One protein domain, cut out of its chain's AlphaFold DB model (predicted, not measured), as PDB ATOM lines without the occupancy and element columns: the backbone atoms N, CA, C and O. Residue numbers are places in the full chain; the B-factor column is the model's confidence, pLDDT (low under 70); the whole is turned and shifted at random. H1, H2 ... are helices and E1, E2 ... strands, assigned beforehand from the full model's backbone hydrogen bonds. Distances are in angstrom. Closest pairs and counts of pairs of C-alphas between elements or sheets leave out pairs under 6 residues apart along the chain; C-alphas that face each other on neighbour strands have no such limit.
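AT A GLANCE: This is residues 503 to 598 of the 598 residues of an uncharacterized protein of Tetrahymena thermophila (strain SB210) (UniProt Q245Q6). One strongly twisted sheet of five strands is the body of this domain, with H1 packed slantwise over one face at the sheet's E3 and E4 side, while H2, the longest helix, only grazes the sheet with its residues 572 to 579. A long loop, residues 543 to 556, runs from E2 to the hairpin of E3 and E4. The printed part has 96 residues, with two named helices and five named strands in the order E1, H1, E2, E3, E4, H2, E5; the sheet runs E3, E4, E2, E1, E5 and is mixed, as is the class, helices and strands. The whole is compact, with a radius of gyration of the C-alphas of 12.9 A and spans of 34 by 29 by 25 A.

IN THESE COORDINATES: E1, residues 507 to 513, begins at C-alpha 507 (33.175, 101.443, 11.278) and is 19.7 A long. H1 is residues 522 to 533, 16.7 A, and E2 is residues 536 to 542, 19.1 A. E3 is residues 557 to 560, and E4 is residues 563 to 569, 17.6 A. H2, residues 572 to 586, is 21.3 A long and begins at C-alpha 572 (41.506, 104.705, -5.379). E5, residues 592 to 596, ends at C-alpha 596 (33.468, 94.037, -4.085).

HOW THE PARTS SIT: E1 and E2 are parallel at 20 degrees, with N 511 and O 539 2.8 A apart. E1, H1 and E2 form a strand-helix-strand unit, two parallel neighbour strands with a helix between, and its crossover is right-handed. H1 is on one face of the sheet, two layers, at a height over the sheet of 9.9 A; it is over E4 and, only just, over E3, where 3 of its C-alphas fall. On the local plane it stands at 45 degrees to E4, slantwise to the strands; the closest C-alphas of the two, Leu 531 and Leu 565, are 6.5 A apart. E4 and E2 are parallel at 17 degrees, with N 540 and O 567 2.8 A apart. The hairpin E3 and E4 is antiparallel at 165 degrees, with N 558 and O 566 2.8 A apart. H2 only grazes the sheet; its closest C-alpha pair with E4 is Val 575 and Phe 569, 6.6 A. E4, H2 and E5 form a split strand-helix-strand unit, with E2 and E1 between its strands, and its crossover is right-handed. E5, an edge strand like E3, is parallel to E1 at 20 degrees, with N 510 and O 593 2.8 A apart. Every O i to N i+4 pair is within hydrogen-bond range in H1, and 10 of 11 are in H2. H1 and H2 are apart.

THE WHOLE: The two C-alphas farthest apart, Phe 503 and Gln 547, are 35.8 A apart. The printed part has no cut and ends at residue 598, the chain's last residue. The link from E2 to E3, 14 residues, is long. The mean pLDDT of the printed part is 71.9; 35 residues are under 70, among them residues 503 to 506 and 582 to 598, and E5 has a mean of 49.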
ATOM      1  N   PHE A 503      31.486 102.197  22.401       42.78
ATOM      2  CA  PHE A 503      31.914 102.087  20.999       42.78
ATOM      3  C   PHE A 503      32.061 103.480  20.366       42.78
ATOM      4  O   PHE A 503      31.147 104.003  19.723       42.78
ATOM      5  N   THR A 504      33.220 104.107  20.569       48.00
ATOM      6  CA  THR A 504      33.613 105.401  19.974       48.00
ATOM      7  C   THR A 504      34.082 105.285  18.522       48.00
ATOM      8  O   THR A 504      34.023 106.267  17.787       48.00
ATOM      9  N   GLN A 505      34.522 104.099  18.095       55.47
ATOM     10  CA  GLN A 505      35.131 103.875  16.784       55.47
ATOM     11  C   GLN A 505      34.086 103.852  15.654       55.47
ATOM     12  O   GLN A 505      33.150 103.053  15.683       55.47
ATOM     13  N   GLN A 506      34.268 104.703  14.639       65.56
ATOM     14  CA  GLN A 506      33.494 104.660  13.393       65.56
ATOM     15  C   GLN A 506      33.900 103.418  12.583       65.56
ATOM     16  O   GLN A 506      35.089 103.216  12.323       65.56
ATOM     17  N   LYS A 507      32.929 102.600  12.158       71.88
ATOM     18  CA  LYS A 507      33.175 101.443  11.278       71.88
ATOM     19  C   LYS A 507      33.007 101.848   9.810       71.88
ATOM     20  O   LYS A 507      32.159 102.682   9.488       71.88
ATOM     21  N   PHE A 508      33.774 101.231   8.912       69.62
ATOM     22  CA  PHE A 508      33.696 101.507   7.475       69.62
ATOM     23  C   PHE A 508      33.410 100.246   6.666       69.62
ATOM     24  O   PHE A 508      34.009  99.196   6.898       69.62
ATOM     25  N   ILE A 509      32.527 100.382   5.680       71.81
ATOM     26  CA  ILE A 509      32.331  99.400   4.611       71.81
ATOM     27  C   ILE A 509      32.764 100.063   3.311       71.81
ATOM     28  O   ILE A 509      32.160 101.051   2.909       71.81
ATOM     29  N   ILE A 510      33.790  99.540   2.651       74.62
ATOM     30  CA  ILE A 510      34.145  99.943   1.289       74.62
ATOM     31  C   ILE A 510      33.382  99.013   0.343       74.62
ATOM     32  O   ILE A 510      33.504  97.801   0.467       74.62
ATOM     33  N   TYR A 511      32.576  99.566  -0.558       76.19
ATOM     34  CA  TYR A 511      31.797  98.842  -1.560       76.19
ATOM     35  C   TYR A 511      32.305  99.226  -2.951       76.19
ATOM     36  O   TYR A 511      32.024 100.319  -3.442       76.19
ATOM     37  N   CYS A 512      33.091  98.349  -3.565       71.25
ATOM     38  CA  CYS A 512      33.572  98.515  -4.932       71.25
ATOM     39  C   CYS A 512      32.513  98.009  -5.926       71.25
ATOM     40  O   CYS A 512      31.929  96.954  -5.696       71.25
ATOM     41  N   THR A 513      32.270  98.746  -7.010       69.19
ATOM     42  CA  THR A 513      31.343  98.409  -8.110       69.19
ATOM     43  C   THR A 513      31.800  99.123  -9.390       69.19
ATOM     44  O   THR A 513      32.630 100.032  -9.315       69.19
ATOM     45  N   ASP A 514      31.264  98.769 -10.560       71.69
ATOM     46  CA  ASP A 514      31.556  99.515 -11.794       71.69
ATOM     47  C   ASP A 514      30.678 100.767 -11.959       71.69
ATOM     48  O   ASP A 514      31.198 101.837 -12.269       71.69
ATOM     49  N   GLU A 515      29.376 100.685 -11.667       80.12
ATOM     50  CA  GLU A 515      28.467 101.841 -11.655       80.12
ATOM     51  C   GLU A 515      27.603 101.864 -10.380       80.12
ATOM     52  O   GLU A 515      27.189 100.822  -9.858       80.12
ATOM     53  N   VAL A 516      27.289 103.060  -9.874       81.88
ATOM     54  CA  VAL A 516      26.366 103.250  -8.749       81.88
ATOM     55  C   VAL A 516      24.916 103.105  -9.229       81.88
ATOM     56  O   VAL A 516      24.330 104.048  -9.744       81.88
ATOM     57  N   GLN A 517      24.286 101.947  -9.008       76.06
ATOM     58  CA  GLN A 517      22.891 101.686  -9.432       76.06
ATOM     59  C   GLN A 517      21.866 101.604  -8.275       76.06
ATOM     60  O   GLN A 517      20.811 100.973  -8.377       76.06
ATOM     61  N   ILE A 518      22.147 102.282  -7.159       75.88
ATOM     62  CA  ILE A 518      21.285 102.319  -5.962       75.88
ATOM     63  C   ILE A 518      20.086 103.260  -6.188       75.88
ATOM     64  O   ILE A 518      20.239 104.342  -6.746       75.88
ATOM     65  N   ARG A 519      18.884 102.909  -5.724       76.06
ATOM     66  CA  ARG A 519      17.682 103.764  -5.778       76.06
ATOM     67  C   ARG A 519      17.220 104.155  -4.374       76.06
ATOM     68  O   ARG A 519      17.142 103.308  -3.486       76.06
ATOM     69  N   LYS A 520      16.844 105.427  -4.184       79.44
ATOM     70  CA  LYS A 520      16.264 105.921  -2.926       79.44
ATOM     71  C   LYS A 520      14.852 105.354  -2.740       79.44
ATOM     72  O   LYS A 520      13.886 105.890  -3.270       79.44
ATOM     73  N   ASN A 521      14.744 104.264  -1.989       66.62
ATOM     74  CA  ASN A 521      13.490 103.580  -1.681       66.62
ATOM     75  C   ASN A 521      13.390 103.260  -0.174       66.62
ATOM     76  O   ASN A 521      14.240 103.669   0.618       66.62
ATOM     77  N   TYR A 522      12.355 102.523   0.237       64.88
ATOM     78  CA  TYR A 522      12.166 102.141   1.641       64.88
ATOM     79  C   TYR A 522      13.342 101.327   2.216       64.88
ATOM     80  O   TYR A 522      13.763 101.575   3.345       64.88
ATOM     81  N   LEU A 523      13.925 100.409   1.434       57.75
ATOM     82  CA  LEU A 523      15.091  99.618   1.852       57.75
ATOM     83  C   LEU A 523      16.338 100.499   2.025       57.75
ATOM     84  O   LEU A 523      17.088 100.308   2.980       57.75
ATOM     85  N   PHE A 524      16.516 101.505   1.162       73.50
ATOM     86  CA  PHE A 524      17.584 102.498   1.286       73.50
ATOM     87  C   PHE A 524      17.488 103.289   2.595       73.50
ATOM     88  O   PHE A 524      18.476 103.435   3.313       73.50
ATOM     89  N   GLU A 525      16.295 103.789   2.922       70.75
ATOM     90  CA  GLU A 525      16.070 104.568   4.143       70.75
ATOM     91  C   GLU A 525      16.216 103.697   5.404       70.75
ATOM     92  O   GLU A 525      16.844 104.132   6.370       70.75
ATOM     93  N   GLN A 526      15.751 102.441   5.380       61.19
ATOM     94  CA  GLN A 526      15.981 101.482   6.471       61.19
ATOM     95  C   GLN A 526      17.470 101.150   6.659       61.19
ATOM     96  O   GLN A 526      17.963 101.154   7.790       61.19
ATOM     97  N   LEU A 527      18.222 100.946   5.570       72.12
ATOM     98  CA  LEU A 527      19.679 100.807   5.635       72.12
ATOM     99  C   LEU A 527      20.321 102.061   6.247       72.12
ATOM    100  O   LEU A 527      21.172 101.942   7.125       72.12
ATOM    101  N   CYS A 528      19.896 103.261   5.850       75.88
ATOM    102  CA  CYS A 528      20.432 104.507   6.399       75.88
ATOM    103  C   CYS A 528      20.158 104.659   7.904       75.88
ATOM    104  O   CYS A 528      21.060 105.044   8.647       75.88
ATOM    105  N   LEU A 529      18.962 104.308   8.386       66.25
ATOM    106  CA  LEU A 529      18.659 104.278   9.824       66.25
ATOM    107  C   LEU A 529      19.561 103.284  10.577       66.25
ATOM    108  O   LEU A 529      20.049 103.590  11.666       66.25
ATOM    109  N   PHE A 530      19.841 102.126   9.976       67.38
ATOM    110  CA  PHE A 530      20.725 101.113  10.548       67.38
ATOM    111  C   PHE A 530      22.189 101.585  10.620       67.38
ATOM    112  O   PHE A 530      22.798 101.551  11.690       67.38
ATOM    113  N   LEU A 531      22.742 102.107   9.517       73.69
ATOM    114  CA  LEU A 531      24.090 102.697   9.467       73.69
ATOM    115  C   LEU A 531      24.255 103.825  10.503       73.69
ATOM    116  O   LEU A 531      25.284 103.908  11.179       73.69
ATOM    117  N   LEU A 532      23.214 104.650  10.675       72.31
ATOM    118  CA  LEU A 532      23.168 105.736  11.652       72.31
ATOM    119  C   LEU A 532      23.188 105.227  13.104       72.31
ATOM    120  O   LEU A 532      23.926 105.791  13.917       72.31
ATOM    121  N   LYS A 533      22.426 104.167  13.434       65.69
ATOM    122  CA  LYS A 533      22.410 103.564  14.785       65.69
ATOM    123  C   LYS A 533      23.782 102.999  15.170       65.69
ATOM    124  O   LYS A 533      24.217 103.186  16.303       65.69
ATOM    125  N   TYR A 534      24.476 102.360  14.229       65.81
ATOM    126  CA  TYR A 534      25.713 101.616  14.498       65.81
ATOM    127  C   TYR A 534      27.018 102.346  14.126       65.81
ATOM    128  O   TYR A 534      28.082 101.731  14.150       65.81
ATOM    129  N   LYS A 535      26.964 103.654  13.821       71.50
ATOM    130  CA  LYS A 535      28.137 104.493  13.475       71.50
ATOM    131  C   LYS A 535      28.958 103.919  12.306       71.50
ATOM    132  O   LYS A 535      30.186 103.821  12.369       71.50
ATOM    133  N   ILE A 536      28.262 103.522  11.240       75.88
ATOM    134  CA  ILE A 536      28.861 102.917  10.044       75.88
ATOM    135  C   ILE A 536      28.783 103.901   8.875       75.88
ATOM    136  O   ILE A 536      27.719 104.454   8.599       75.88
ATOM    137  N   THR A 537      29.893 104.086   8.158       84.38
ATOM    138  CA  THR A 537      29.926 104.817   6.883       84.38
ATOM    139  C   THR A 537      30.251 103.854   5.743       84.38
ATOM    140  O   THR A 537      31.266 103.159   5.779       84.38
ATOM    141  N   ILE A 538      29.405 103.831   4.712       86.00
ATOM    142  CA  ILE A 538      29.702 103.169   3.441       86.00
ATOM    143  C   ILE A 538      30.536 104.121   2.574       86.00
ATOM    144  O   ILE A 538      30.188 105.285   2.374       86.00
ATOM    145  N   ILE A 539      31.632 103.618   2.028       85.56
ATOM    146  CA  ILE A 539      32.432 104.268   0.999       85.56
ATOM    147  C   ILE A 539      32.207 103.483  -0.288       85.56
ATOM    148  O   ILE A 539      32.624 102.337  -0.381       85.56
ATOM    149  N   ILE A 540      31.545 104.075  -1.274       86.44
ATOM    150  CA  ILE A 540      31.378 103.458  -2.589       86.44
ATOM    151  C   ILE A 540      32.572 103.858  -3.456       86.44
ATOM    152  O   ILE A 540      32.849 105.045  -3.617       86.44
ATOM    153  N   TYR A 541      33.266 102.875  -4.018       84.00
ATOM    154  CA  TYR A 541      34.224 103.082  -5.098       84.00
ATOM    155  C   TYR A 541      33.575 102.611  -6.402       84.00
ATOM    156  O   TYR A 541      33.167 101.456  -6.495       84.00
ATOM    157  N   SER A 542      33.447 103.513  -7.373       83.56
ATOM    158  CA  SER A 542      32.788 103.271  -8.660       83.56
ATOM    159  C   SER A 542      33.798 103.472  -9.786       83.56
ATOM    160  O   SER A 542      34.438 104.524  -9.829       83.56
ATOM    161  N   SER A 543      33.984 102.497 -10.682       76.00
ATOM    162  CA  SER A 543      34.938 102.652 -11.798       76.00
ATOM    163  C   SER A 543      34.449 103.666 -12.843       76.00
ATOM    164  O   SER A 543      35.250 104.394 -13.432       76.00
ATOM    165  N   GLN A 544      33.129 103.774 -13.006       80.19
ATOM    166  CA  GLN A 544      32.435 104.730 -13.865       80.19
ATOM    167  C   GLN A 544      31.619 105.719 -13.025       80.19
ATOM    168  O   GLN A 544      31.251 105.437 -11.881       80.19
ATOM    169  N   LYS A 545      31.324 106.892 -13.601       82.56
ATOM    170  CA  LYS A 545      30.442 107.908 -13.010       82.56
ATOM    171  C   LYS A 545      29.128 107.969 -13.779       82.56
ATOM    172  O   LYS A 545      29.136 108.320 -14.957       82.56
ATOM    173  N   GLY A 546      28.028 107.683 -13.091       79.06
ATOM    174  CA  GLY A 546      26.679 107.732 -13.640       79.06
ATOM    175  C   GLY A 546      25.959 109.049 -13.338       79.06
ATOM    176  O   GLY A 546      26.565 110.103 -13.104       79.06
ATOM    177  N   GLN A 547      24.627 108.974 -13.341       77.38
ATOM    178  CA  GLN A 547      23.717 110.042 -12.905       77.38
ATOM    179  C   GLN A 547      22.858 109.598 -11.708       77.38
ATOM    180  O   GLN A 547      21.698 109.986 -11.567       77.38
ATOM    181  N   ASN A 548      23.403 108.745 -10.836       81.81
ATOM    182  CA  ASN A 548      22.666 108.225  -9.694       81.81
ATOM    183  C   ASN A 548      22.303 109.332  -8.690       81.81
ATOM    184  O   ASN A 548      23.068 110.274  -8.483       81.81
ATOM    185  N   PHE A 549      21.186 109.185  -7.968       84.81
ATOM    186  CA  PHE A 549      20.777 110.156  -6.944       84.81
ATOM    187  C   PHE A 549      21.856 110.412  -5.873       84.81
ATOM    188  O   PHE A 549      21.896 111.513  -5.327       84.81
ATOM    189  N   LEU A 550      22.732 109.436  -5.586       85.56
ATOM    190  CA  LEU A 550      23.892 109.581  -4.694       85.56
ATOM    191  C   LEU A 550      25.006 110.451  -5.296       85.56
ATOM    192  O   LEU A 550      25.637 111.236  -4.592       85.56
ATOM    193  N   GLU A 551      25.238 110.321  -6.599       83.69
ATOM    194  CA  GLU A 551      26.272 111.044  -7.349       83.69
ATOM    195  C   GLU A 551      25.849 112.484  -7.666       83.69
ATOM    196  O   GLU A 551      26.696 113.357  -7.839       83.69
ATOM    197  N   LEU A 552      24.534 112.727  -7.692       84.44
ATOM    198  CA  LEU A 552      23.906 114.045  -7.760       84.44
ATOM    199  C   LEU A 552      23.890 114.781  -6.402       84.44
ATOM    200  O   LEU A 552      23.528 115.956  -6.360       84.44
ATOM    201  N   GLN A 553      24.270 114.138  -5.287       86.19
ATOM    202  CA  GLN A 553      24.378 114.836  -3.998       86.19
ATOM    203  C   GLN A 553      25.609 115.762  -3.948       86.19
ATOM    204  O   GLN A 553      26.659 115.427  -4.510       86.19
ATOM    205  N   PRO A 554      25.554 116.876  -3.190       84.25
ATOM    206  CA  PRO A 554      26.729 117.688  -2.885       84.25
ATOM    207  C   PRO A 554      27.888 116.840  -2.345       84.25
ATOM    208  O   PRO A 554      27.711 115.992  -1.470       84.25
ATOM    209  N   GLN A 555      29.091 117.051  -2.891       85.44
ATOM    210  CA  GLN A 555      30.294 116.257  -2.590       85.44
ATOM    211  C   GLN A 555      30.114 114.729  -2.747       85.44
ATOM    212  O   GLN A 555      30.855 113.958  -2.123       85.44
ATOM    213  N   GLN A 556      29.126 114.291  -3.537       90.25
ATOM    214  CA  GLN A 556      28.820 112.887  -3.840       90.25
ATOM    215  C   GLN A 556      28.638 112.059  -2.553       90.25
ATOM    216  O   GLN A 556      29.174 110.963  -2.393       90.25
ATOM    217  N   SER A 557      27.954 112.664  -1.573       90.81
ATOM    218  CA  SER A 557      27.830 112.173  -0.198       90.81
ATOM    219  C   SER A 557      26.378 112.204   0.271       90.81
ATOM    220  O   SER A 557      25.728 113.244   0.210       90.81
ATOM    221  N   TYR A 558      25.880 111.090   0.807       91.62
ATOM    222  CA  TYR A 558      24.563 111.040   1.435       91.62
ATOM    223  C   TYR A 558      24.662 111.350   2.931       91.62
ATOM    224  O   TYR A 558      25.317 110.633   3.700       91.62
ATOM    225  N   LEU A 559      23.989 112.428   3.335       89.62
ATOM    226  CA  LEU A 559      23.878 112.872   4.720       89.62
ATOM    227  C   LEU A 559      22.508 112.485   5.292       89.62
ATOM    228  O   LEU A 559      21.475 112.740   4.675       89.62
ATOM    229  N   LYS A 560      22.488 111.944   6.513       83.56
ATOM    230  CA  LYS A 560      21.266 111.747   7.307       83.56
ATOM    231  C   LYS A 560      21.521 112.271   8.717       83.56
ATOM    232  O   LYS A 560      22.528 111.919   9.327       83.56
ATOM    233  N   SER A 561      20.643 113.140   9.221       80.44
ATOM    234  CA  SER A 561      20.794 113.779  10.544       80.44
ATOM    235  C   SER A 561      22.189 114.400  10.749       80.44
ATOM    236  O   SER A 561      22.847 114.166  11.761       80.44
ATOM    237  N   ASN A 562      22.665 115.128   9.731       82.81
ATOM    238  CA  ASN A 562      23.995 115.750   9.626       82.81
ATOM    239  C   ASN A 562      25.207 114.798   9.753       82.81
ATOM    240  O   ASN A 562      26.339 115.263   9.862       82.81
ATOM    241  N   LYS A 563      25.009 113.473   9.680       82.31
ATOM    242  CA  LYS A 563      26.088 112.472   9.623       82.31
ATOM    243  C   LYS A 563      26.223 111.899   8.215       82.31
ATOM    244  O   LYS A 563      25.226 111.620   7.549       82.31
ATOM    245  N   GLN A 564      27.462 111.707   7.769       86.38
ATOM    246  CA  GLN A 564      27.775 111.169   6.446       86.38
ATOM    247  C   GLN A 564      27.723 109.636   6.462       86.38
ATOM    248  O   GLN A 564      28.629 108.974   6.972       86.38
ATOM    249  N   LEU A 565      26.651 109.076   5.900       87.44
ATOM    250  CA  LEU A 565      26.414 107.630   5.893       87.44
ATOM    251  C   LEU A 565      26.969 106.944   4.648       87.44
ATOM    252  O   LEU A 565      27.407 105.803   4.742       87.44
ATOM    253  N   ILE A 566      26.959 107.625   3.498       91.00
ATOM    254  CA  ILE A 566      27.493 107.099   2.234       91.00
ATOM    255  C   ILE A 566      28.338 108.179   1.557       91.00
ATOM    256  O   ILE A 566      27.953 109.350   1.575       91.00
ATOM    257  N   LYS A 567      29.465 107.809   0.944       92.62
ATOM    258  CA  LYS A 567      30.263 108.690   0.075       92.62
ATOM    259  C   LYS A 567      30.798 107.932  -1.134       92.62
ATOM    260  O   LYS A 567      31.321 106.837  -0.958       92.62
ATOM    261  N   VAL A 568      30.670 108.507  -2.326       92.12
ATOM    262  CA  VAL A 568      31.135 107.919  -3.591       92.12
ATOM    263  C   VAL A 568      32.491 108.509  -3.996       92.12
ATOM    264  O   VAL A 568      32.725 109.707  -3.830       92.12
ATOM    265  N   PHE A 569      33.368 107.672  -4.549       88.44
ATOM    266  CA  PHE A 569      34.649 108.034  -5.154       88.44
ATOM    267  C   PHE A 569      34.877 107.268  -6.463       88.44
ATOM    268  O   PHE A 569      34.365 106.166  -6.634       88.44
ATOM    269  N   TYR A 570      35.721 107.827  -7.336       86.75
ATOM    270  CA  TYR A 570      36.045 107.269  -8.665       86.75
ATOM    271  C   TYR A 570      37.551 107.087  -8.875       86.75
ATOM    272  O   TYR A 570      38.023 106.847  -9.982       86.75
ATOM    273  N   LYS A 571      38.331 107.277  -7.806       79.06
ATOM    274  CA  LYS A 571      39.786 107.126  -7.781       79.06
ATOM    275  C   LYS A 571      40.205 106.505  -6.457       79.06
ATOM    276  O   LYS A 571      39.742 106.921  -5.393       79.06
ATOM    277  N   GLN A 572      41.077 105.509  -6.527       68.75
ATOM    278  CA  GLN A 572      41.506 104.705  -5.379       68.75
ATOM    279  C   GLN A 572      42.281 105.568  -4.368       68.75
ATOM    280  O   GLN A 572      42.118 105.438  -3.155       68.75
ATOM    281  N   GLU A 573      43.034 106.548  -4.867       73.50
ATOM    282  CA  GLU A 573      43.771 107.533  -4.079       73.50
ATOM    283  C   GLU A 573      42.837 108.396  -3.227       73.50
ATOM    284  O   GLU A 573      43.188 108.728  -2.099       73.50
ATOM    285  N   GLN A 574      41.640 108.732  -3.723       78.12
ATOM    286  CA  GLN A 574      40.673 109.545  -2.978       78.12
ATOM    287  C   GLN A 574      40.077 108.767  -1.798       78.12
ATOM    288  O   GLN A 574      39.907 109.338  -0.721       78.12
ATOM    289  N   VAL A 575      39.827 107.463  -1.968       71.56
ATOM    290  CA  VAL A 575      39.414 106.560  -0.877       71.56
ATOM    291  C   VAL A 575      40.512 106.486   0.190       71.56
ATOM    292  O   VAL A 575      40.236 106.688   1.373       71.56
ATOM    293  N   ILE A 576      41.766 106.273  -0.224       64.56
ATOM    294  CA  ILE A 576      42.926 106.207   0.680       64.56
ATOM    295  C   ILE A 576      43.127 107.540   1.419       64.56
ATOM    296  O   ILE A 576      43.277 107.548   2.639       64.56
ATOM    297  N   GLN A 577      43.091 108.673   0.711       71.62
ATOM    298  CA  GLN A 577      43.209 110.009   1.304       71.62
ATOM    299  C   GLN A 577      42.065 110.303   2.278       71.62
ATOM    300  O   GLN A 577      42.311 110.845   3.351       71.62
ATOM    301  N   TYR A 578      40.826 109.931   1.947       79.06
ATOM    302  CA  TYR A 578      39.680 110.110   2.836       79.06
ATOM    303  C   TYR A 578      39.831 109.306   4.135       79.06
ATOM    304  O   TYR A 578      39.622 109.854   5.217       79.06
ATOM    305  N   LEU A 579      40.256 108.043   4.042       68.69
ATOM    306  CA  LEU A 579      40.489 107.185   5.206       68.69
ATOM    307  C   LEU A 579      41.645 107.695   6.077       68.69
ATOM    308  O   LEU A 579      41.480 107.781   7.292       68.69
ATOM    309  N   LYS A 580      42.770 108.119   5.481       64.50
ATOM    310  CA  LYS A 580      43.871 108.770   6.217       64.50
ATOM    311  C   LYS A 580      43.399 110.040   6.926       64.50
ATOM    312  O   LYS A 580      43.501 110.135   8.143       64.50
ATOM    313  N   ASN A 581      42.743 110.945   6.200       70.19
ATOM    314  CA  ASN A 581      42.179 112.175   6.758       70.19
ATOM    315  C   ASN A 581      41.137 111.937   7.866       70.19
ATOM    316  O   ASN A 581      40.908 112.837   8.670       70.19
ATOM    317  N   PHE A 582      40.478 110.773   7.913       67.00
ATOM    318  CA  PHE A 582      39.600 110.391   9.022       67.00
ATOM    319  C   PHE A 582      40.403 109.831  10.206       67.00
ATOM    320  O   PHE A 582      40.154 110.216  11.350       67.00
ATOM    321  N   ARG A 583      41.390 108.964   9.937       58.69
ATOM    322  CA  ARG A 583      42.275 108.349  10.940       58.69
ATOM    323  C   ARG A 583      42.977 109.429  11.753       58.69
ATOM    324  O   ARG A 583      42.853 109.480  12.974       58.69
ATOM    325  N   ASP A 584      43.604 110.351  11.032       59.41
ATOM    326  CA  ASP A 584      44.448 111.422  11.557       59.41
ATOM    327  C   ASP A 584      43.634 112.522  12.281       59.41
ATOM    328  O   ASP A 584      44.214 113.391  12.927       59.41
ATOM    329  N   LYS A 585      42.291 112.491  12.199       59.25
ATOM    330  CA  LYS A 585      41.383 113.449  12.862       59.25
ATOM    331  C   LYS A 585      40.552 112.877  14.009       59.25
ATOM    332  O   LYS A 585      40.112 113.653  14.852       59.25
ATOM    333  N   ILE A 586      40.235 111.578  13.997       52.47
ATOM    334  CA  ILE A 586      39.175 111.012  14.856       52.47
ATOM    335  C   ILE A 586      39.634 109.778  15.641       52.47
ATOM    336  O   ILE A 586      39.233 109.625  16.794       52.47
ATOM    337  N   ASN A 587      40.427 108.878  15.051       46.97
ATOM    338  CA  ASN A 587      40.844 107.635  15.708       46.97
ATOM    339  C   ASN A 587      42.009 106.970  14.943       46.97
ATOM    340  O   ASN A 587      41.815 106.649  13.768       46.97
ATOM    341  N   PRO A 588      43.160 106.665  15.579       44.56
ATOM    342  CA  PRO A 588      44.254 105.941  14.923       44.56
ATOM    343  C   PRO A 588      43.849 104.551  14.395       44.56
ATOM    344  O   PRO A 588      44.433 104.073  13.425       44.56
ATOM    345  N   PHE A 589      42.828 103.913  14.980       43.22
ATOM    346  CA  PHE A 589      42.371 102.574  14.599       43.22
ATOM    347  C   PHE A 589      41.143 102.613  13.678       43.22
ATOM    348  O   PHE A 589      40.003 102.583  14.144       43.22
ATOM    349  N   ILE A 590      41.364 102.640  12.362       46.72
ATOM    350  CA  ILE A 590      40.303 102.415  11.368       46.72
ATOM    351  C   ILE A 590      40.338 100.965  10.889       46.72
ATOM    352  O   ILE A 590      41.352 100.503  10.375       46.72
ATOM    353  N   TYR A 591      39.191 100.290  10.973       50.34
ATOM    354  CA  TYR A 591      38.979  98.954  10.416       50.34
ATOM    355  C   TYR A 591      37.949  99.022   9.275       50.34
ATOM    356  O   TYR A 591      36.742  99.065   9.544       50.34
ATOM    357  N   PRO A 592      38.391  99.075   8.004       52.97
ATOM    358  CA  PRO A 592      37.506  99.018   6.852       52.97
ATOM    359  C   PRO A 592      37.276  97.564   6.418       52.97
ATOM    360  O   PRO A 592      38.224  96.823   6.161       52.97
ATOM    361  N   THR A 593      36.017  97.161   6.263       48.88
ATOM    362  CA  THR A 593      35.672  95.928   5.542       48.88
ATOM    363  C   THR A 593      35.481  96.259   4.071       48.88
ATOM    364  O   THR A 593      34.624  97.071   3.733       48.88
ATOM    365  N   ILE A 594      36.275  95.638   3.198       50.47
ATOM    366  CA  ILE A 594      36.128  95.762   1.745       50.47
ATOM    367  C   ILE A 594      35.157  94.686   1.253       50.47
ATOM    368  O   ILE A 594      35.307  93.507   1.569       50.47
ATOM    369  N   ILE A 595      34.172  95.119   0.477       48.69
ATOM    370  CA  ILE A 595      33.227  94.319  -0.293       48.69
ATOM    371  C   ILE A 595      33.422  94.732  -1.749       48.69
ATOM    372  O   ILE A 595      33.482  95.926  -2.048       48.69
ATOM    373  N   GLN A 596      33.479  93.767  -2.656       45.62
ATOM    374  CA  GLN A 596      33.468  94.037  -4.085       45.62
ATOM    375  C   GLN A 596      32.253  93.371  -4.711       45.62
ATOM    376  O   GLN A 596      31.977  92.197  -4.475       45.62
ATOM    377  N   HIS A 597      31.512  94.175  -5.456       42.47
ATOM    378  CA  HIS A 597      30.414  93.782  -6.308       42.47
ATOM    379  C   HIS A 597      30.905  93.822  -7.757       42.47
ATOM    380  O   HIS A 597      31.685  94.708  -8.121       42.47
ATOM    381  N   PHE A 598      30.454  92.852  -8.544       36.25
ATOM    382  CA  PHE A 598      30.799  92.634  -9.943       36.25
ATOM    383  C   PHE A 598      29.484  92.463 -10.709       36.25
ATOM    384  O   PHE A 598      28.675  91.634 -10.234       36.25
TER     385      PHE A 598